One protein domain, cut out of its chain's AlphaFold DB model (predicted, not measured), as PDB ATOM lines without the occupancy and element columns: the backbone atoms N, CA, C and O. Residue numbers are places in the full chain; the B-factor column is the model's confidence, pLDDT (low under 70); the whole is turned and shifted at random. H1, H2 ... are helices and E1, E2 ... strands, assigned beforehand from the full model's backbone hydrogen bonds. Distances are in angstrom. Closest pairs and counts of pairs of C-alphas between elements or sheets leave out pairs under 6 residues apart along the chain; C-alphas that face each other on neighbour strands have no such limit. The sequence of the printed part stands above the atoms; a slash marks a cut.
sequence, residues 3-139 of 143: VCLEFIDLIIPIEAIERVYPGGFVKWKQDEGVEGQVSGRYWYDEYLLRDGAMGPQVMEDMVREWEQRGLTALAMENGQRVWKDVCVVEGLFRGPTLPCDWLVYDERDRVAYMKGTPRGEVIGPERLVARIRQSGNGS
ATOM      1  N   VAL A   3      73.246 -19.588  98.087       96.12
ATOM      2  CA  VAL A   3      73.033 -19.113  96.718       96.12
ATOM      3  C   VAL A   3      73.062 -17.588  96.684       96.12
ATOM      4  O   VAL A   3      72.520 -16.921  97.567       96.12
ATOM      5  N   CYS A   4      73.718 -17.020  95.675       95.25
ATOM      6  CA  CYS A   4      73.656 -15.587  95.408       95.25
ATOM      7  C   CYS A   4      72.216 -15.144  95.136       95.25
ATOM      8  O   CYS A   4      71.393 -15.899  94.624       95.25
ATOM      9  N   LEU A   5      71.943 -13.880  95.431       94.69
ATOM     10  CA  LEU A   5      70.697 -13.213  95.088       94.69
ATOM     11  C   LEU A   5      70.985 -12.025  94.172       94.69
ATOM     12  O   LEU A   5      72.034 -11.371  94.271       94.69
ATOM     13  N   GLU A   6      70.048 -11.742  93.276       91.50
ATOM     14  CA  GLU A   6      70.099 -10.584  92.390       91.50
ATOM     15  C   GLU A   6      68.847  -9.733  92.567       91.50
ATOM     16  O   GLU A   6      68.738  -9.021  93.562       91.50
ATOM     17  N   PHE A   7      67.956  -9.721  91.575       91.25
ATOM     18  CA  PHE A   7      66.843  -8.785  91.502       91.25
ATOM     19  C   PHE A   7      65.617  -9.325  92.233       91.25
ATOM     20  O   PHE A   7      65.378  -8.934  93.375       91.25
ATOM     21  N   ILE A   8      64.871 -10.221  91.585       95.50
ATOM     22  CA  ILE A   8      63.742 -10.937  92.170       95.50
ATOM     23  C   ILE A   8      64.034 -12.423  92.001       95.50
ATOM     24  O   ILE A   8      64.204 -12.905  90.882       95.50
ATOM     25  N   ASP A   9      64.112 -13.131  93.115       97.31
ATOM     26  CA  ASP A   9      64.601 -14.500  93.180       97.31
ATOM     27  C   ASP A   9      63.526 -15.404  93.780       97.31
ATOM     28  O   ASP A   9      63.017 -15.131  94.869       97.31
ATOM     29  N   LEU A  10      63.175 -16.475  93.071       98.31
ATOM     30  CA  LEU A  10      62.356 -17.551  93.609       98.31
ATOM     31  C   LEU A  10      63.285 -18.578  94.234       98.31
ATOM     32  O   LEU A  10      64.082 -19.207  93.536       98.31
ATOM     33  N   ILE A  11      63.180 -18.738  95.546       98.62
ATOM     34  CA  ILE A  11      63.942 -19.722  96.301       98.62
ATOM     35  C   ILE A  11      63.042 -20.905  96.621       98.62
ATOM     36  O   ILE A  11      61.947 -20.727  97.154       98.62
ATOM     37  N   ILE A  12      63.509 -22.111  96.311       98.69
ATOM     38  CA  ILE A  12      62.763 -23.351  96.517       98.69
ATOM     39  C   ILE A  12      63.685 -24.364  97.197       98.69
ATOM     40  O   ILE A  12      64.774 -24.624  96.678       98.69
ATOM     41  N   PRO A  13      63.284 -24.965  98.330       98.56
ATOM     42  CA  PRO A  13      63.990 -26.107  98.885       98.56
ATOM     43  C   PRO A  13      64.027 -27.259  97.877       98.56
ATOM     44  O   PRO A  13      62.998 -27.642  97.321       98.56
ATOM     45  N   ILE A  14      65.194 -27.860  97.669       98.06
ATOM     46  CA  ILE A  14      65.353 -29.018  96.781       98.06
ATOM     47  C   ILE A  14      64.440 -30.162  97.233       98.06
ATOM     48  O   ILE A  14      63.785 -30.776  96.399       98.06
ATOM     49  N   GLU A  15      64.274 -30.371  98.542       98.19
ATOM     50  CA  GLU A  15      63.324 -31.353  99.090       98.19
ATOM     51  C   GLU A  15      61.863 -31.113  98.668       98.19
ATOM     52  O   GLU A  15      61.076 -32.058  98.563       98.19
ATOM     53  N   ALA A  16      61.478 -29.860  98.405       98.50
ATOM     54  CA  ALA A  16      60.148 -29.533  97.913       98.50
ATOM     55  C   ALA A  16      60.011 -29.954  96.446       98.50
ATOM     56  O   ALA A  16      59.001 -30.552  96.077       98.50
ATOM     57  N   ILE A  17      61.050 -29.729  95.636       98.56
ATOM     58  CA  ILE A  17      61.107 -30.181  94.239       98.56
ATOM     59  C   ILE A  17      61.064 -31.709  94.170       98.56
ATOM     60  O   ILE A  17      60.265 -32.253  93.411       98.56
ATOM     61  N   GLU A  18      61.848 -32.398  95.005       98.50
ATOM     62  CA  GLU A  18      61.853 -33.867  95.107       98.50
ATOM     63  C   GLU A  18      60.455 -34.444  95.366       98.50
ATOM     64  O   GLU A  18      60.099 -35.503  94.851       98.50
ATOM     65  N   ARG A  19      59.632 -33.732  96.141       98.31
ATOM     66  CA  ARG A  19      58.277 -34.165  96.490       98.31
ATOM     67  C   ARG A  19      57.285 -34.062  95.333       98.31
ATOM     68  O   ARG A  19      56.363 -34.874  95.272       98.31
ATOM     69  N   VAL A  20      57.413 -33.053  94.470       98.50
ATOM     70  CA  VAL A  20      56.356 -32.705  93.499       98.50
ATOM     71  C   VAL A  20      56.748 -32.867  92.039       98.50
ATOM     72  O   VAL A  20      55.872 -32.934  91.181       98.50
ATOM     73  N   TYR A  21      58.041 -32.926  91.731       98.31
ATOM     74  CA  TYR A  21      58.513 -33.093  90.366       98.31
ATOM     75  C   TYR A  21      58.754 -34.583  90.081       98.31
ATOM     76  O   TYR A  21      59.597 -35.194  90.738       98.31
ATOM     77  N   PRO A  22      58.055 -35.212  89.117       97.81
ATOM     78  CA  PRO A  22      58.307 -36.609  88.774       97.81
ATOM     79  C   PRO A  22      59.763 -36.835  88.342       97.81
ATOM     80  O   PRO A  22      60.230 -36.254  87.366       97.81
ATOM     81  N   GLY A  23      60.481 -37.697  89.066       97.50
ATOM     82  CA  GLY A  23      61.921 -37.913  88.867       97.50
ATOM     83  C   GLY A  23      62.829 -36.946  89.643       97.50
ATOM     84  O   GLY A  23      64.049 -36.999  89.480       97.50
ATOM     85  N   GLY A  24      62.251 -36.098  90.493       98.06
ATOM     86  CA  GLY A  24      62.971 -35.285  91.463       98.06
ATOM     87  C   GLY A  24      63.762 -34.129  90.866       98.06
ATOM     88  O   GLY A  24      63.599 -33.760  89.697       98.06
ATOM     89  N   PHE A  25      64.664 -33.563  91.667       97.12
ATOM     90  CA  PHE A  25      65.490 -32.430  91.253       97.12
ATOM     91  C   PHE A  25      66.471 -32.812  90.141       97.12
ATOM     92  O   PHE A  25      66.772 -32.003  89.264       97.12
ATOM     93  N   VAL A  26      66.936 -34.066  90.122       95.88
ATOM     94  CA  VAL A  26      67.772 -34.590  89.030       95.88
ATOM     95  C   VAL A  26      67.038 -34.496  87.695       95.88
ATOM     96  O   VAL A  26      67.584 -33.937  86.747       95.88
ATOM     97  N   LYS A  27      65.793 -34.980  87.614       97.06
ATOM     98  CA  LYS A  27      65.016 -34.899  86.372       97.06
ATOM     99  C   LYS A  27      64.691 -33.456  85.996       97.06
ATOM    100  O   LYS A  27      64.815 -33.106  84.826       97.06
ATOM    101  N   TRP A  28      64.358 -32.618  86.978       96.88
ATOM    102  CA  TRP A  28      64.131 -31.189  86.752       96.88
ATOM    103  C   TRP A  28      65.342 -30.516  86.084       96.88
ATOM    104  O   TRP A  28      65.186 -29.858  85.060       96.88
ATOM    105  N   LYS A  29      66.568 -30.749  86.582       95.12
ATOM    106  CA  LYS A  29      67.790 -30.181  85.978       95.12
ATOM    107  C   LYS A  29      67.992 -30.616  84.527       95.12
ATOM    108  O   LYS A  29      68.469 -29.821  83.719       95.12
ATOM    109  N   GLN A  30      67.669 -31.868  84.207       94.38
ATOM    110  CA  GLN A  30      67.777 -32.402  82.847       94.38
ATOM    111  C   GLN A  30      66.777 -31.732  81.908       94.38
ATOM    112  O   GLN A  30      67.156 -31.334  80.809       94.38
ATOM    113  N   ASP A  31      65.531 -31.581  82.356       95.00
ATOM    114  CA  ASP A  31      64.456 -30.986  81.560       95.00
ATOM    115  C   ASP A  31      64.686 -29.494  81.301       95.00
ATOM    116  O   ASP A  31      64.460 -29.022  80.189       95.00
ATOM    117  N   GLU A  32      65.215 -28.771  82.289       92.44
ATOM    118  CA  GLU A  32      65.605 -27.362  82.143       92.44
ATOM    119  C   GLU A  32      66.955 -27.179  81.422       92.44
ATOM    120  O   GLU A  32      67.343 -26.057  81.092       92.44
ATOM    121  N   GLY A  33      67.705 -28.260  81.176       91.31
ATOM    122  CA  GLY A  33      69.008 -28.208  80.510       91.31
ATOM    123  C   GLY A  33      70.116 -27.541  81.338       91.31
ATOM    124  O   GLY A  33      71.007 -26.916  80.768       91.31
ATOM    125  N   VAL A  34      70.075 -27.664  82.670       89.19
ATOM    126  CA  VAL A  34      71.027 -27.035  83.618       89.19
ATOM    127  C   VAL A  34      71.879 -28.042  84.400       89.19
ATOM    128  O   VAL A  34      72.518 -27.710  85.405       89.19
ATOM    129  N   GLU A  35      71.905 -29.298  83.956       82.25
ATOM    130  CA  GLU A  35      72.756 -30.339  84.533       82.25
ATOM    131  C   GLU A  35      74.237 -29.918  84.475       82.25
ATOM    132  O   GLU A  35      74.798 -29.685  83.404       82.25
ATOM    133  N   GLY A  36      74.879 -29.789  85.641       74.06
ATOM    134  CA  GLY A  36      76.285 -29.386  85.746       74.06
ATOM    135  C   GLY A  36      76.570 -27.917  85.409       74.06
ATOM    136  O   GLY A  36      77.738 -27.549  85.279       74.06
ATOM    137  N   GLN A  37      75.541 -27.073  85.262       72.69
ATOM    138  CA  GLN A  37      75.700 -25.663  84.913       72.69
ATOM    139  C   GLN A  37      74.948 -24.733  85.865       72.69
ATOM    140  O   GLN A  37      73.786 -24.932  86.206       72.69
ATOM    141  N   VAL A  38      75.640 -23.661  86.241       73.38
ATOM    142  CA  VAL A  38      75.108 -22.490  86.938       73.38
ATOM    143  C   VAL A  38      74.880 -21.440  85.849       73.38
ATOM    144  O   VAL A  38      75.839 -20.947  85.255       73.38
ATOM    145  N   SER A  39      73.623 -21.143  85.519       78.62
ATOM    146  CA  SER A  39      73.272 -20.160  84.482       78.62
ATOM    147  C   SER A  39      72.913 -18.819  85.120       78.62
ATOM    148  O   SER A  39      72.708 -18.747  86.323       78.62
ATOM    149  N   GLY A  40      72.808 -17.726  84.357       79.75
ATOM    150  CA  GLY A  40      72.373 -16.436  84.929       79.75
ATOM    151  C   GLY A  40      70.994 -16.494  85.610       79.75
ATOM    152  O   GLY A  40      70.715 -15.711  86.514       79.75
ATOM    153  N   ARG A  41      70.154 -17.454  85.205       90.12
ATOM    154  CA  ARG A  41      68.818 -17.685  85.755       90.12
ATOM    155  C   ARG A  41      68.841 -18.631  86.959       90.12
ATOM    156  O   ARG A  41      68.304 -18.272  88.003       90.12
ATOM    157  N   TYR A  42      69.496 -19.787  86.842       95.00
ATOM    158  CA  TYR A  42      69.432 -20.848  87.853       95.00
ATOM    159  C   TYR A  42      70.747 -21.032  88.594       95.00
ATOM    160  O   TYR A  42      71.763 -21.349  87.969       95.00
ATOM    161  N   TRP A  43      70.695 -20.940  89.923       95.12
ATOM    162  CA  TRP A  43      71.774 -21.324  90.837       95.12
ATOM    163  C   TRP A  43      71.223 -22.282  91.872       95.12
ATOM    164  O   TRP A  43      70.131 -22.064  92.376       95.12
ATOM    165  N   TYR A  44      71.964 -23.326  92.209       95.25
ATOM    166  CA  TYR A  44      71.523 -24.276  93.218       95.25
ATOM    167  C   TYR A  44      72.696 -24.788  94.030       95.25
ATOM    168  O   TYR A  44      73.790 -24.961  93.492       95.25
ATOM    169  N   ASP A  45      72.447 -25.022  95.311       94.19
ATOM    170  CA  ASP A  45      73.350 -25.745  96.196       94.19
ATOM    171  C   ASP A  45      72.761 -27.115  96.566       94.19
ATOM    172  O   ASP A  45      71.976 -27.683  95.812       94.19
ATOM    173  N   GLU A  46      73.184 -27.686  97.689       94.44
ATOM    174  CA  GLU A  46      72.685 -28.973  98.185       94.44
ATOM    175  C   GLU A  46      71.246 -28.901  98.734       94.44
ATOM    176  O   GLU A  46      70.596 -29.935  98.875       94.44
ATOM    177  N   TYR A  47      70.742 -27.702  99.049       97.75
ATOM    178  CA  TYR A  47      69.477 -27.481  99.759       97.75
ATOM    179  C   TYR A  47      68.486 -26.604  99.003       97.75
ATOM    180  O   TYR A  47      67.282 -26.780  99.170       97.75
ATOM    181  N   LEU A  48      68.959 -25.638  98.222       98.00
ATOM    182  CA  LEU A  48      68.158 -24.584  97.623       98.00
ATOM    183  C   LEU A  48      68.395 -24.512  96.121       98.00
ATOM    184  O   LEU A  48      69.532 -24.492  95.654       98.00
ATOM    185  N   LEU A  49      67.302 -24.356  95.385       97.62
ATOM    186  CA  LEU A  49      67.287 -23.772  94.056       97.62
ATOM    187  C   LEU A  49      66.962 -22.278  94.177       97.62
ATOM    188  O   LEU A  49      66.023 -21.896  94.870       97.62
ATOM    189  N   ARG A  50      67.700 -21.450  93.442       97.06
ATOM    190  CA  ARG A  50      67.349 -20.079  93.077       97.06
ATOM    191  C   ARG A  50      67.011 -20.039  91.593       97.06
ATOM    192  O   ARG A  50      67.846 -20.413  90.769       97.06
ATOM    193  N   ASP A  51      65.848 -19.492  91.263       96.44
ATOM    194  CA  ASP A  51      65.435 -19.133  89.903       96.44
ATOM    195  C   ASP A  51      65.169 -17.617  89.814       96.44
ATOM    196  O   ASP A  51      64.362 -17.065  90.564       96.44
ATOM    197  N   GLY A  52      65.900 -16.924  88.942       95.19
ATOM    198  CA  GLY A  52      65.848 -15.471  88.792       95.19
ATOM    199  C   GLY A  52      64.771 -14.987  87.826       95.19
ATOM    200  O   GLY A  52      64.726 -15.413  86.673       95.19
ATOM    201  N   ALA A  53      63.984 -14.001  88.254       94.56
ATOM    202  CA  ALA A  53      62.999 -13.322  87.421       94.56
ATOM    203  C   ALA A  53      63.429 -11.885  87.082       94.56
ATOM    204  O   ALA A  53      63.923 -11.132  87.923       94.56
ATOM    205  N   MET A  54      63.161 -11.467  85.843       89.75
ATOM    206  CA  MET A  54      63.412 -10.093  85.379       89.75
ATOM    207  C   MET A  54      62.311  -9.101  85.786       89.75
ATOM    208  O   MET A  54      62.454  -7.900  85.559       89.75
ATOM    209  N   GLY A  55      61.208  -9.571  86.375       93.56
ATOM    210  CA  GLY A  55      60.120  -8.709  86.825       93.56
ATOM    211  C   GLY A  55      59.011  -9.449  87.582       93.56
ATOM    212  O   GLY A  55      58.963 -10.680  87.547       93.56
ATOM    213  N   PRO A  56      58.101  -8.704  88.240       94.38
ATOM    214  CA  PRO A  56      57.063  -9.282  89.096       94.38
ATOM    215  C   PRO A  56      56.105 -10.228  88.368       94.38
ATOM    216  O   PRO A  56      55.777 -11.272  88.911       94.38
ATOM    217  N   GLN A  57      55.713  -9.920  87.124       96.75
ATOM    218  CA  GLN A  57      54.807 -10.788  86.359       96.75
ATOM    219  C   GLN A  57      55.414 -12.176  86.121       96.75
ATOM    220  O   GLN A  57      54.764 -13.184  86.367       96.75
ATOM    221  N   VAL A  58      56.687 -12.222  85.714       96.31
ATOM    222  CA  VAL A  58      57.413 -13.486  85.515       96.31
ATOM    223  C   VAL A  58      57.526 -14.247  86.837       96.31
ATOM    224  O   VAL A  58      57.342 -15.457  86.863       96.31
ATOM    225  N   MET A  59      57.775 -13.542  87.945       97.50
ATOM    226  CA  MET A  59      57.826 -14.155  89.274       97.50
ATOM    227  C   MET A  59      56.478 -14.763  89.689       97.50
ATOM    228  O   MET A  59      56.436 -15.876  90.206       97.50
ATOM    229  N   GLU A  60      55.370 -14.061  89.448       97.88
ATOM    230  CA  GLU A  60      54.033 -14.592  89.716       97.88
ATOM    231  C   GLU A  60      53.746 -15.850  88.892       97.88
ATOM    232  O   GLU A  60      53.238 -16.829  89.440       97.88
ATOM    233  N   ASP A  61      54.100 -15.848  87.607       98.31
ATOM    234  CA  ASP A  61      53.916 -17.005  86.728       98.31
ATOM    235  C   ASP A  61      54.752 -18.201  87.215       98.31
ATOM    236  O   ASP A  61      54.225 -19.305  87.354       98.31
ATOM    237  N   MET A  62      56.011 -17.970  87.603       98.12
ATOM    238  CA  MET A  62      56.886 -18.997  88.182       98.12
ATOM    239  C   MET A  62      56.316 -19.593  89.476       98.12
ATOM    240  O   MET A  62      56.315 -20.812  89.647       98.12
ATOM    241  N   VAL A  63      55.806 -18.766  90.396       98.62
ATOM    242  CA  VAL A  63      55.173 -19.262  91.629       98.62
ATOM    243  C   VAL A  63      53.947 -20.113  91.293       98.62
ATOM    244  O   VAL A  63      53.823 -21.228  91.803       98.62
ATOM    245  N   ARG A  64      53.077 -19.639  90.391       98.56
ATOM    246  CA  ARG A  64      51.879 -20.379  89.956       98.56
ATOM    247  C   ARG A  64      52.227 -21.714  89.312       98.56
ATOM    248  O   ARG A  64      51.528 -22.697  89.537       98.56
ATOM    249  N   GLU A  65      53.292 -21.771  88.522       98.25
ATOM    250  CA  GLU A  65      53.772 -23.012  87.917       98.25
ATOM    251  C   GLU A  65      54.136 -24.064  88.975       98.25
ATOM    252  O   GLU A  65      53.785 -25.240  88.830       98.25
ATOM    253  N   TRP A  66      54.803 -23.665  90.057       98.56
ATOM    254  CA  TRP A  66      55.118 -24.572  91.161       98.56
ATOM    255  C   TRP A  66      53.889 -24.955  91.988       98.56
ATOM    256  O   TRP A  66      53.770 -26.112  92.398       98.56
ATOM    257  N   GLU A  67      52.934 -24.041  92.166       98.56
ATOM    258  CA  GLU A  67      51.646 -24.361  92.790       98.56
ATOM    259  C   GLU A  67      50.860 -25.400  91.983       98.56
ATOM    260  O   GLU A  67      50.351 -26.370  92.541       98.56
ATOM    261  N   GLN A  68      50.827 -25.267  90.655       98.44
ATOM    262  CA  GLN A  68      50.185 -26.236  89.759       98.44
ATOM    263  C   GLN A  68      50.832 -27.625  89.816       98.44
ATOM    264  O   GLN A  68      50.163 -28.624  89.558       98.44
ATOM    265  N   ARG A  69      52.121 -27.700  90.168       98.12
ATOM    266  CA  ARG A  69      52.842 -28.965  90.389       98.12
ATOM    267  C   ARG A  69      52.575 -29.560  91.773       98.12
ATOM    268  O   ARG A  69      52.855 -30.733  91.980       98.12
ATOM    269  N   GLY A  70      51.998 -28.790  92.694       98.44
ATOM    270  CA  GLY A  70      51.586 -29.254  94.019       98.44
ATOM    271  C   GLY A  70      52.342 -28.630  95.192       98.44
ATOM    272  O   GLY A  70      52.136 -29.070  96.324       98.44
ATOM    273  N   LEU A  71      53.203 -27.627  94.971       98.50
ATOM    274  CA  LEU A  71      53.737 -26.831  96.082       98.50
ATOM    275  C   LEU A  71      52.658 -25.911  96.656       98.50
ATOM    276  O   LEU A  71      51.780 -25.423  95.955       98.50
ATOM    277  N   THR A  72      52.734 -25.645  97.953       98.38
ATOM    278  CA  THR A  72      51.936 -24.612  98.609       98.38
ATOM    279  C   THR A  72      52.806 -23.379  98.795       98.38
ATOM    280  O   THR A  72      53.650 -23.352  99.692       98.38
ATOM    281  N   ALA A  73      52.619 -22.348  97.970       97.94
ATOM    282  CA  ALA A  73      53.487 -21.180  98.042       97.94
ATOM    283  C   ALA A  73      53.266 -20.382  99.338       97.94
ATOM    284  O   ALA A  73      54.224 -20.060 100.037       97.94
ATOM    285  N   LEU A  74      52.006 -20.128  99.699       98.00
ATOM    286  CA  LEU A  74      51.636 -19.327 100.866       98.00
ATOM    287  C   LEU A  74      50.879 -20.134 101.919       98.00
ATOM    288  O   LEU A  74      50.032 -20.966 101.600       98.00
ATOM    289  N   ALA A  75      51.119 -19.809 103.185       97.50
ATOM    290  CA  ALA A  75      50.344 -20.303 104.316       97.50
ATOM    291  C   ALA A  75      49.941 -19.169 105.263       97.50
ATOM    292  O   ALA A  75      50.492 -18.070 105.213       97.50
ATOM    293  N   MET A  76      48.957 -19.447 106.119       97.69
ATOM    294  CA  MET A  76      48.600 -18.588 107.245       97.69
ATOM    295  C   MET A  76      49.173 -19.184 108.524       97.69
ATOM    296  O   MET A  76      48.734 -20.248 108.955       97.69
ATOM    297  N   GLU A  77      50.106 -18.479 109.150       95.56
ATOM    298  CA  GLU A  77      50.728 -18.878 110.409       95.56
ATOM    299  C   GLU A  77      50.628 -17.724 111.402       95.56
ATOM    300  O   GLU A  77      50.942 -16.581 111.078       95.56
ATOM    301  N   ASN A  78      50.108 -17.996 112.602       94.06
ATOM    302  CA  ASN A  78      49.895 -16.988 113.649       94.06
ATOM    303  C   ASN A  78      49.156 -15.718 113.167       94.06
ATOM    304  O   ASN A  78      49.422 -14.613 113.633       94.06
ATOM    305  N   GLY A  79      48.219 -15.866 112.223       95.38
ATOM    306  CA  GLY A  79      47.451 -14.748 111.660       95.38
ATOM    307  C   GLY A  79      48.186 -13.924 110.596       95.38
ATOM    308  O   GLY A  79      47.641 -12.926 110.129       95.38
ATOM    309  N   GLN A  80      49.376 -14.345 110.164       97.00
ATOM    310  CA  GLN A  80      50.165 -13.698 109.120       97.00
ATOM    311  C   GLN A  80      50.336 -14.616 107.902       97.00
ATOM    312  O   GLN A  80      50.420 -15.834 108.032       97.00
ATOM    313  N   ARG A  81      50.391 -14.020 106.703       97.69
ATOM    314  CA  ARG A  81      50.789 -14.740 105.484       97.69
ATOM    315  C   ARG A  81      52.294 -14.963 105.486       97.69
ATOM    316  O   ARG A  81      53.035 -13.990 105.621       97.69
ATOM    317  N   VAL A  82      52.713 -16.201 105.268       98.44
ATOM    318  CA  VAL A  82      54.118 -16.609 105.194       98.44
ATOM    319  C   VAL A  82      54.383 -17.397 103.917       98.44
ATOM    320  O   VAL A  82      53.480 -18.030 103.364       98.44
ATOM    321  N   TRP A  83      55.628 -17.352 103.460       98.50
ATOM    322  CA  TRP A  83      56.163 -18.235 102.432       98.50
ATOM    323  C   TRP A  83      56.357 -19.641 103.018       98.50
ATOM    324  O   TRP A  83      57.013 -19.790 104.049       98.50
ATOM    325  N   LYS A  84      55.764 -20.665 102.388       98.00
ATOM    326  CA  LYS A  84      55.767 -22.049 102.888       98.00
ATOM    327  C   LYS A  84      56.711 -22.957 102.108       98.00
ATOM    328  O   LYS A  84      57.773 -23.268 102.623       98.00
ATOM    329  N   ASP A  85      56.352 -23.387 100.899       98.38
ATOM    330  CA  ASP A  85      57.196 -24.304 100.110       98.38
ATOM    331  C   ASP A  85      58.151 -23.575  99.151       98.38
ATOM    332  O   ASP A  85      59.056 -24.185  98.589       98.38
ATOM    333  N   VAL A  86      57.947 -22.275  98.943       98.62
ATOM    334  CA  VAL A  86      58.806 -21.399  98.134       98.62
ATOM    335  C   VAL A  86      58.928 -20.055  98.830       98.62
ATOM    336  O   VAL A  86      58.078 -19.726  99.654       98.62
ATOM    337  N   CYS A  87      59.936 -19.263  98.484       98.62
ATOM    338  CA  CYS A  87      60.119 -17.915  99.002       98.62
ATOM    339  C   CYS A  87      60.530 -16.955  97.892       98.62
ATOM    340  O   CYS A  87      61.533 -17.178  97.219       98.62
ATOM    341  N   VAL A  88      59.793 -15.854  97.741       98.31
ATOM    342  CA  VAL A  88      60.181 -14.766  96.837       98.31
ATOM    343  C   VAL A  88      61.048 -13.772  97.597       98.31
ATOM    344  O   VAL A  88      60.652 -13.267  98.651       98.31
ATOM    345  N   VAL A  89      62.227 -13.487  97.057       97.81
ATOM    346  CA  VAL A  89      63.236 -12.623  97.672       97.81
ATOM    347  C   VAL A  89      63.581 -11.479  96.722       97.81
ATOM    348  O   VAL A  89      63.972 -11.701  95.581       97.81
ATOM    349  N   GLU A  90      63.472 -10.242  97.200       94.44
ATOM    350  CA  GLU A  90      63.987  -9.049  96.521       94.44
ATOM    351  C   GLU A  90      65.423  -8.783  96.987       94.44
ATOM    352  O   GLU A  90      65.676  -7.943  97.864       94.44
ATOM    353  N   GLY A  91      66.373  -9.534  96.423       81.12
ATOM    354  CA  GLY A  91      67.765  -9.593  96.880       81.12
ATOM    355  C   GLY A  91      68.503  -8.253  96.867       81.12
ATOM    356  O   GLY A  91      69.409  -8.040  97.679       81.12
ATOM    357  N   LEU A  92      68.106  -7.339  95.977       81.12
ATOM    358  CA  LEU A  92      68.703  -6.011  95.832       81.12
ATOM    359  C   LEU A  92      68.170  -4.958  96.811       81.12
ATOM    360  O   LEU A  92      68.866  -3.964  97.015       81.12
ATOM    361  N   PHE A  93      66.972  -5.135  97.378       76.56
ATOM    362  CA  PHE A  93      66.279  -4.038  98.067       76.56
ATOM    363  C   PHE A  93      65.766  -4.368  99.468       76.56
ATOM    364  O   PHE A  93      65.812  -3.478 100.315       76.56
ATOM    365  N   ARG A  94      65.204  -5.563  99.708       83.12
ATOM    366  CA  ARG A  94      64.426  -5.826 100.941       83.12
ATOM    367  C   ARG A  94      64.507  -7.250 101.499       83.12
ATOM    368  O   ARG A  94      64.001  -7.469 102.595       83.12
ATOM    369  N   GLY A  95      65.120  -8.205 100.795       93.88
ATOM    370  CA  GLY A  95      65.116  -9.609 101.221       93.88
ATOM    371  C   GLY A  95      63.763 -10.296 100.968       93.88
ATOM    372  O   GLY A  95      63.096  -9.957  99.987       93.88
ATOM    373  N   PRO A  96      63.358 -11.298 101.777       97.19
ATOM    374  CA  PRO A  96      62.084 -12.002 101.609       97.19
ATOM    375  C   PRO A  96      60.876 -11.054 101.604       97.19
ATOM    376  O   PRO A  96      60.741 -10.200 102.478       97.19
ATOM    377  N   THR A  97      59.971 -11.214 100.636       97.00
ATOM    378  CA  THR A  97      58.795 -10.330 100.476       97.00
ATOM    379  C   THR A  97      57.683 -10.593 101.496       97.00
ATOM    380  O   THR A  97      56.825  -9.740 101.724       97.00
ATOM    381  N   LEU A  98      57.710 -11.769 102.123       97.50
ATOM    382  CA  LEU A  98      56.898 -12.186 103.266       97.50
ATOM    383  C   LEU A  98      57.802 -12.974 104.229       97.50
ATOM    384  O   LEU A  98      58.877 -13.417 103.808       97.50
ATOM    385  N   PRO A  99      57.400 -13.177 105.500       97.69
ATOM    386  CA  PRO A  99      58.155 -14.034 106.406       97.69
ATOM    387  C   PRO A  99      58.375 -15.420 105.805       97.69
ATOM    388  O   PRO A  99      57.482 -15.980 105.167       97.69
ATOM    389  N   CYS A 100      59.577 -15.944 106.013       97.75
ATOM    390  CA  CYS A 100      60.015 -17.228 105.502       97.75
ATOM    391  C   CYS A 100      60.942 -17.871 106.534       97.75
ATOM    392  O   CYS A 100      62.121 -17.533 106.630       97.75
ATOM    393  N   ASP A 101      60.391 -18.766 107.348       95.94
ATOM    394  CA  ASP A 101      61.058 -19.228 108.568       95.94
ATOM    395  C   ASP A 101      62.208 -20.200 108.321       95.94
ATOM    396  O   ASP A 101      63.080 -20.344 109.182       95.94
ATOM    397  N   TRP A 102      62.215 -20.860 107.165       97.69
ATOM    398  CA  TRP A 102      63.238 -21.821 106.762       97.69
ATOM    399  C   TRP A 102      64.390 -21.178 105.982       97.69
ATOM    400  O   TRP A 102      65.434 -21.810 105.818       97.69
ATOM    401  N   LEU A 103      64.255 -19.925 105.539       98.19
ATOM    402  CA  LEU A 103      65.279 -19.235 104.760       98.19
ATOM    403  C   LEU A 103      66.042 -18.225 105.616       98.19
ATOM    404  O   LEU A 103      65.449 -17.389 106.296       98.19
ATOM    405  N   VAL A 104      67.370 -18.243 105.532       97.81
ATOM    406  CA  VAL A 104      68.202 -17.154 106.049       97.81
ATOM    407  C   VAL A 104      68.640 -16.271 104.891       97.81
ATOM    408  O   VAL A 104      69.261 -16.748 103.944       97.81
ATOM    409  N   TYR A 105      68.333 -14.977 104.989       96.31
ATOM    410  CA  TYR A 105      68.829 -13.941 104.090       96.31
ATOM    411  C   TYR A 105      69.984 -13.187 104.752       96.31
ATOM    412  O   TYR A 105      69.832 -12.624 105.836       96.31
ATOM    413  N   ASP A 106      71.137 -13.178 104.092       93.69
ATOM    414  CA  ASP A 106      72.301 -12.380 104.470       93.69
ATOM    415  C   ASP A 106      72.339 -11.130 103.586       93.69
ATOM    416  O   ASP A 106      72.741 -11.181 102.421       93.69
ATOM    417  N   GLU A 107      71.889 -10.005 104.142       91.12
ATOM    418  CA  GLU A 107      71.798  -8.719 103.443       91.12
ATOM    419  C   GLU A 107      73.169  -8.185 103.010       91.12
ATOM    420  O   GLU A 107      73.302  -7.624 101.919       91.12
ATOM    421  N   ARG A 108      74.209  -8.393 103.832       89.38
ATOM    422  CA  ARG A 108      75.559  -7.876 103.565       89.38
ATOM    423  C   ARG A 108      76.102  -8.451 102.265       89.38
ATOM    424  O   ARG A 108      76.608  -7.713 101.416       89.38
ATOM    425  N   ASP A 109      75.997  -9.766 102.123       91.56
ATOM    426  CA  ASP A 109      76.548 -10.475 100.972       91.56
ATOM    427  C   ASP A 109      75.517 -10.689  99.856       91.56
ATOM    428  O   ASP A 109      75.895 -10.985  98.719       91.56
ATOM    429  N   ARG A 110      74.232 -10.439 100.151       93.44
ATOM    430  CA  ARG A 110      73.066 -10.723  99.303       93.44
ATOM    431  C   ARG A 110      73.056 -12.182  98.875       93.44
ATOM    432  O   ARG A 110      73.108 -12.503  97.687       93.44
ATOM    433  N   VAL A 111      73.032 -13.057  99.872       95.94
ATOM    434  CA  VAL A 111      72.945 -14.505  99.680       95.94
ATOM    435  C   VAL A 111      71.814 -15.084 100.520       95.94
ATOM    436  O   VAL A 111      71.388 -14.491 101.512       95.94
ATOM    437  N   ALA A 112      71.345 -16.256 100.117       97.31
ATOM    438  CA  ALA A 112      70.331 -17.032 100.810       97.31
ATOM    439  C   ALA A 112      70.864 -18.429 101.139       97.31
ATOM    440  O   ALA A 112      71.570 -19.027 100.328       97.31
ATOM    441  N   TYR A 113      70.527 -18.957 102.314       98.06
ATOM    442  CA  TYR A 113      70.856 -20.332 102.702       98.06
ATOM    443  C   TYR A 113      69.794 -20.937 103.619       98.06
ATOM    444  O   TYR A 113      69.052 -20.223 104.298       98.06
ATOM    445  N   MET A 114      69.718 -22.269 103.630       98.25
ATOM    446  CA  MET A 114      68.757 -23.010 104.444       98.25
ATOM    447  C   MET A 114      69.065 -22.835 105.936       98.25
ATOM    448  O   MET A 114      70.183 -23.103 106.396       98.25
ATOM    449  N   LYS A 115      68.068 -22.412 106.717       97.88
ATOM    450  CA  LYS A 115      68.194 -22.255 108.168       97.88
ATOM    451  C   LYS A 115      68.546 -23.587 108.824       97.88
ATOM    452  O   LYS A 115      68.022 -24.634 108.473       97.88
ATOM    453  N   GLY A 116      69.442 -23.532 109.807       96.56
ATOM    454  CA  GLY A 116      69.944 -24.729 110.486       96.56
ATOM    455  C   GLY A 116      71.075 -25.444 109.741       96.56
ATOM    456  O   GLY A 116      71.629 -26.396 110.283       96.56
ATOM    457  N   THR A 117      71.478 -24.965 108.559       95.12
ATOM    458  CA  THR A 117      72.670 -25.447 107.847       95.12
ATOM    459  C   THR A 117      73.789 -24.393 107.866       95.12
ATOM    460  O   THR A 117      73.512 -23.198 108.023       95.12
ATOM    461  N   PRO A 118      75.070 -24.783 107.722       91.94
ATOM    462  CA  PRO A 118      76.149 -23.814 107.567       91.94
ATOM    463  C   PRO A 118      75.990 -23.008 106.272       91.94
ATOM    464  O   PRO A 118      75.845 -23.588 105.191       91.94
ATOM    465  N   ARG A 119      76.159 -21.678 106.355       93.06
ATOM    466  CA  ARG A 119      76.228 -20.790 105.178       93.06
ATOM    467  C   ARG A 119      77.210 -21.315 104.127       93.06
ATOM    468  O   ARG A 119      76.898 -21.301 102.950       93.06
ATOM    469  N   GLY A 120      78.367 -21.841 104.539       90.12
ATOM    470  CA  GLY A 120      79.314 -22.522 103.646       90.12
ATOM    471  C   GLY A 120      79.788 -21.673 102.456       90.12
ATOM    472  O   GLY A 120      79.837 -20.441 102.532       90.12
ATOM    473  N   GLU A 121      80.167 -22.351 101.371       92.94
ATOM    474  CA  GLU A 121      80.533 -21.717 100.100       92.94
ATOM    475  C   GLU A 121      79.318 -21.077  99.410       92.94
ATOM    476  O   GLU A 121      78.191 -21.562  99.535       92.94
ATOM    477  N   VAL A 122      79.571 -19.980  98.690       94.94
ATOM    478  CA  VAL A 122      78.562 -19.241  97.929       94.94
ATOM    479  C   VAL A 122      78.591 -19.674  96.467       94.94
ATOM    480  O   VAL A 122      79.628 -19.576  95.813       94.94
ATOM    481  N   ILE A 123      77.434 -20.072  95.951       94.44
ATOM    482  CA  ILE A 123      77.205 -20.439  94.559       94.44
ATOM    483  C   ILE A 123      76.547 -19.269  93.833       94.44
ATOM    484  O   ILE A 123      75.546 -18.705  94.275       94.44
ATOM    485  N   GLY A 124      77.115 -18.901  92.693       92.94
ATOM    486  CA  GLY A 124      76.616 -17.831  91.846       92.94
ATOM    487  C   GLY A 124      77.688 -17.375  90.860       92.94
ATOM    488  O   GLY A 124      78.704 -18.049  90.684       92.94
ATOM    489  N   PRO A 125      77.502 -16.221  90.206       90.38
ATOM    490  CA  PRO A 125      78.423 -15.757  89.190       90.38
ATOM    491  C   PRO A 125      79.720 -15.291  89.855       90.38
ATOM    492  O   PRO A 125      79.681 -14.559  90.848       90.38
ATOM    493  N   GLU A 126      80.866 -15.653  89.269       89.50
ATOM    494  CA  GLU A 126      82.196 -15.403  89.851       89.50
ATOM    495  C   GLU A 126      82.390 -13.935  90.253       89.50
ATOM    496  O   GLU A 126      82.939 -13.644  91.309       89.50
ATOM    497  N   ARG A 127      81.841 -12.987  89.481       88.25
ATOM    498  CA  ARG A 127      81.869 -11.551  89.814       88.25
ATOM    499  C   ARG A 127      81.281 -11.227  91.198       88.25
ATOM    500  O   ARG A 127      81.783 -10.342  91.886       88.25
ATOM    501  N   LEU A 128      80.200 -11.903  91.596       87.88
ATOM    502  CA  LEU A 128      79.535 -11.694  92.885       87.88
ATOM    503  C   LEU A 128      80.252 -12.474  93.987       87.88
ATOM    504  O   LEU A 128      80.493 -11.920  95.059       87.88
ATOM    505  N   VAL A 129      80.656 -13.712  93.698       91.44
ATOM    506  CA  VAL A 129      81.379 -14.569  94.645       91.44
ATOM    507  C   VAL A 129      82.740 -13.963  95.012       91.44
ATOM    508  O   VAL A 129      83.070 -13.852  96.193       91.44
ATOM    509  N   ALA A 130      83.504 -13.477  94.032       90.19
ATOM    510  CA  ALA A 130      84.783 -12.804  94.250       90.19
ATOM    511  C   ALA A 130      84.638 -11.555  95.134       90.19
ATOM    512  O   ALA A 130      85.447 -11.340  96.037       90.19
ATOM    513  N   ARG A 131      83.576 -10.764  94.933       87.69
ATOM    514  CA  ARG A 131      83.267  -9.595  95.771       87.69
ATOM    515  C   ARG A 131      83.027  -9.993  97.229       87.69
ATOM    516  O   ARG A 131      83.544  -9.338  98.128       87.69
ATOM    517  N   ILE A 132      82.267 -11.061  97.465       88.81
ATOM    518  CA  ILE A 132      81.986 -11.566  98.818       88.81
ATOM    519  C   ILE A 132      83.285 -12.017  99.502       88.81
ATOM    520  O   ILE A 132      83.559 -11.627 100.638       88.81
ATOM    521  N   ARG A 133      84.143 -12.761  98.790       87.25
ATOM    522  CA  ARG A 133      85.455 -13.203  99.299       87.25
ATOM    523  C   ARG A 133      86.355 -12.016  99.688       87.25
ATOM    524  O   ARG A 133      86.985 -12.041 100.742       87.25
ATOM    525  N   GLN A 134      86.386 -10.957  98.877       77.81
ATOM    526  CA  GLN A 134      87.165  -9.744  99.166       77.81
ATOM    527  C   GLN A 134      86.634  -8.985 100.393       77.81
ATOM    528  O   GLN A 134      87.419  -8.557 101.240       77.81
ATOM    529  N   SER A 135      85.311  -8.873 100.532       73.38
ATOM    530  CA  SER A 135      84.662  -8.233 101.683       73.38
ATOM    531  C   SER A 135      84.907  -8.965 103.008       73.38
ATOM    532  O   SER A 135      84.920  -8.319 104.055       73.38
ATOM    533  N   GLY A 136      85.106 -10.288 102.983       64.31
ATOM    534  CA  GLY A 136      85.458 -11.088 104.163       64.31
ATOM    535  C   GLY A 136      86.903 -10.885 104.637       64.31
ATOM    536  O   GLY A 136      87.160 -10.861 105.839       64.31
ATOM    537  N   ASN A 137      87.839 -10.654 103.712       57.50
ATOM    538  CA  ASN A 137      89.259 -10.452 104.030       57.50
ATOM    539  C   ASN A 137      89.598  -9.023 104.497       57.50
ATOM    540  O   ASN A 137      90.649  -8.804 105.095       57.50
ATOM    541  N   GLY A 138      88.713  -8.044 104.274       50.62
ATOM    542  CA  GLY A 138      88.918  -6.646 104.680       50.62
ATOM    543  C   GLY A 138      88.759  -6.363 106.182       50.62
ATOM    544  O   GLY A 138      89.009  -5.240 106.614       50.62
ATOM    545  N   SER A 139      88.343  -7.346 106.990       50.25
ATOM    546  CA  SER A 139      88.089  -7.181 108.435       50.25
ATOM    547  C   SER A 139      89.248  -7.636 109.337       50.25
ATOM    548  O   SER A 139      89.168  -7.463 110.548       50.25
TER     549      SER A 139
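AT A GLANCE: This is residues 3 to 139 of the 143 residues of an uncharacterized protein of Bacteroidetes bacterium (UniProt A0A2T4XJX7). A small four-stranded antiparallel sheet forms the core, with the long helix H3 packed lengthwise over one face and the hairpin of E7 and E8 over part of the other face. The short helices H1 and H2 follow E1 at one end of the sheet, while the hairpin of E4 and E5 and the last helix H4 lie far out on opposite sides of the domain. The printed part has 137 residues with four named helices and eight named strands, in the order E1 H1 H2 E2 E3 H3 E4 E5 E6 E7 E8 H4, a mixed class of helices and strands. The main sheet runs E2 E3 E1 E6. The whole is compact, with a radius of gyration of the C-alphas of 14.7 A, and rounded, with spans of 45 by 39 by 30 A.

HOW THE PARTS SIT: E1, residues 8 to 13, is an inner strand of the largest sheet. A tight link with no residue between leads from it to H1, residues 14 to 20. H1 touches H2, residues 24 to 31, about perpendicular at 86 degrees; their closest C-alphas, of Glu 18 and Gly 24, are 4.1 A apart. H1 is on the sheet, and H2 is not on it. E2, residues 42 to 44, is an edge strand and forms a hairpin with E3, residues 48 to 53; N 50 and O 43 are within hydrogen-bond range at 2.7 A. E3 is the antiparallel neighbour of E1 at 156 degrees, with N 10 and O 51 at 2.8 A. E1, H1, H2 and E2 make a split strand-helix-strand unit, two strands running the same way with E3 between them, and its crossover is right-handed. H3, residues 56 to 69, is on the sheet at a height over the sheet of 9.9 A. It lies over E1 and runs along the strands, at 4 degrees to E1 on the local plane; their closest C-alphas, of Leu 10 and Met 59, are 7.1 A apart. H1 and H3 on one face of the sheet make two layers, helices over strands. The hairpin of E4, residues 74 to 77, and E5, residues 80 to 83, has N 77 and O 80 at 2.9 A. E6, residues 87 to 90, is the other edge strand, antiparallel to E1 at 153 degrees, with N 11 and O 87 at 2.8 A. E7, residues 103 to 106, and E8, residues 111 to 114, form another hairpin, with N 104 and O 113 at 2.9 A. The closest C-alphas of E3 and E8, those of Leu 48 and Met 114, are 7.0 A apart. H4, residues 126 to 137, touches no helix and is not on the sheet. Each O i to N i+4 pair is within hydrogen-bond range in H1, H2 and H3, and 7 of 8 are in H4.

IN THESE COORDINATES: E1 begins at C-alpha 8, (63.742, -10.937, 92.170), and spans 16.6 A; H1 and H2 span 10.3 A and 10.9 A. E2 is short, and E3 spans 16.0 A. H3, the longest helix, spans 20.2 A from C-alpha 56 at (57.063, -9.282, 89.096). E4, E5, E6, E7 and E8 have four residues each. H4 spans 16.6 A and ends at C-alpha 137, (89.259, -10.452, 104.030).

THE WHOLE: The two C-alphas farthest apart, those of Gln 68 and Ser 139, are 46.4 A apart. The printed part has no cut. The long links are E6 to E7, with 12 residues, and E8 to H4, with 11. In the first of these, residues 95 to 96 pair antiparallel with residues 89 to 90 of E6. The mean pLDDT of the printed part is 92.9, and the model's confidence is under 70 at residues 136 to 139.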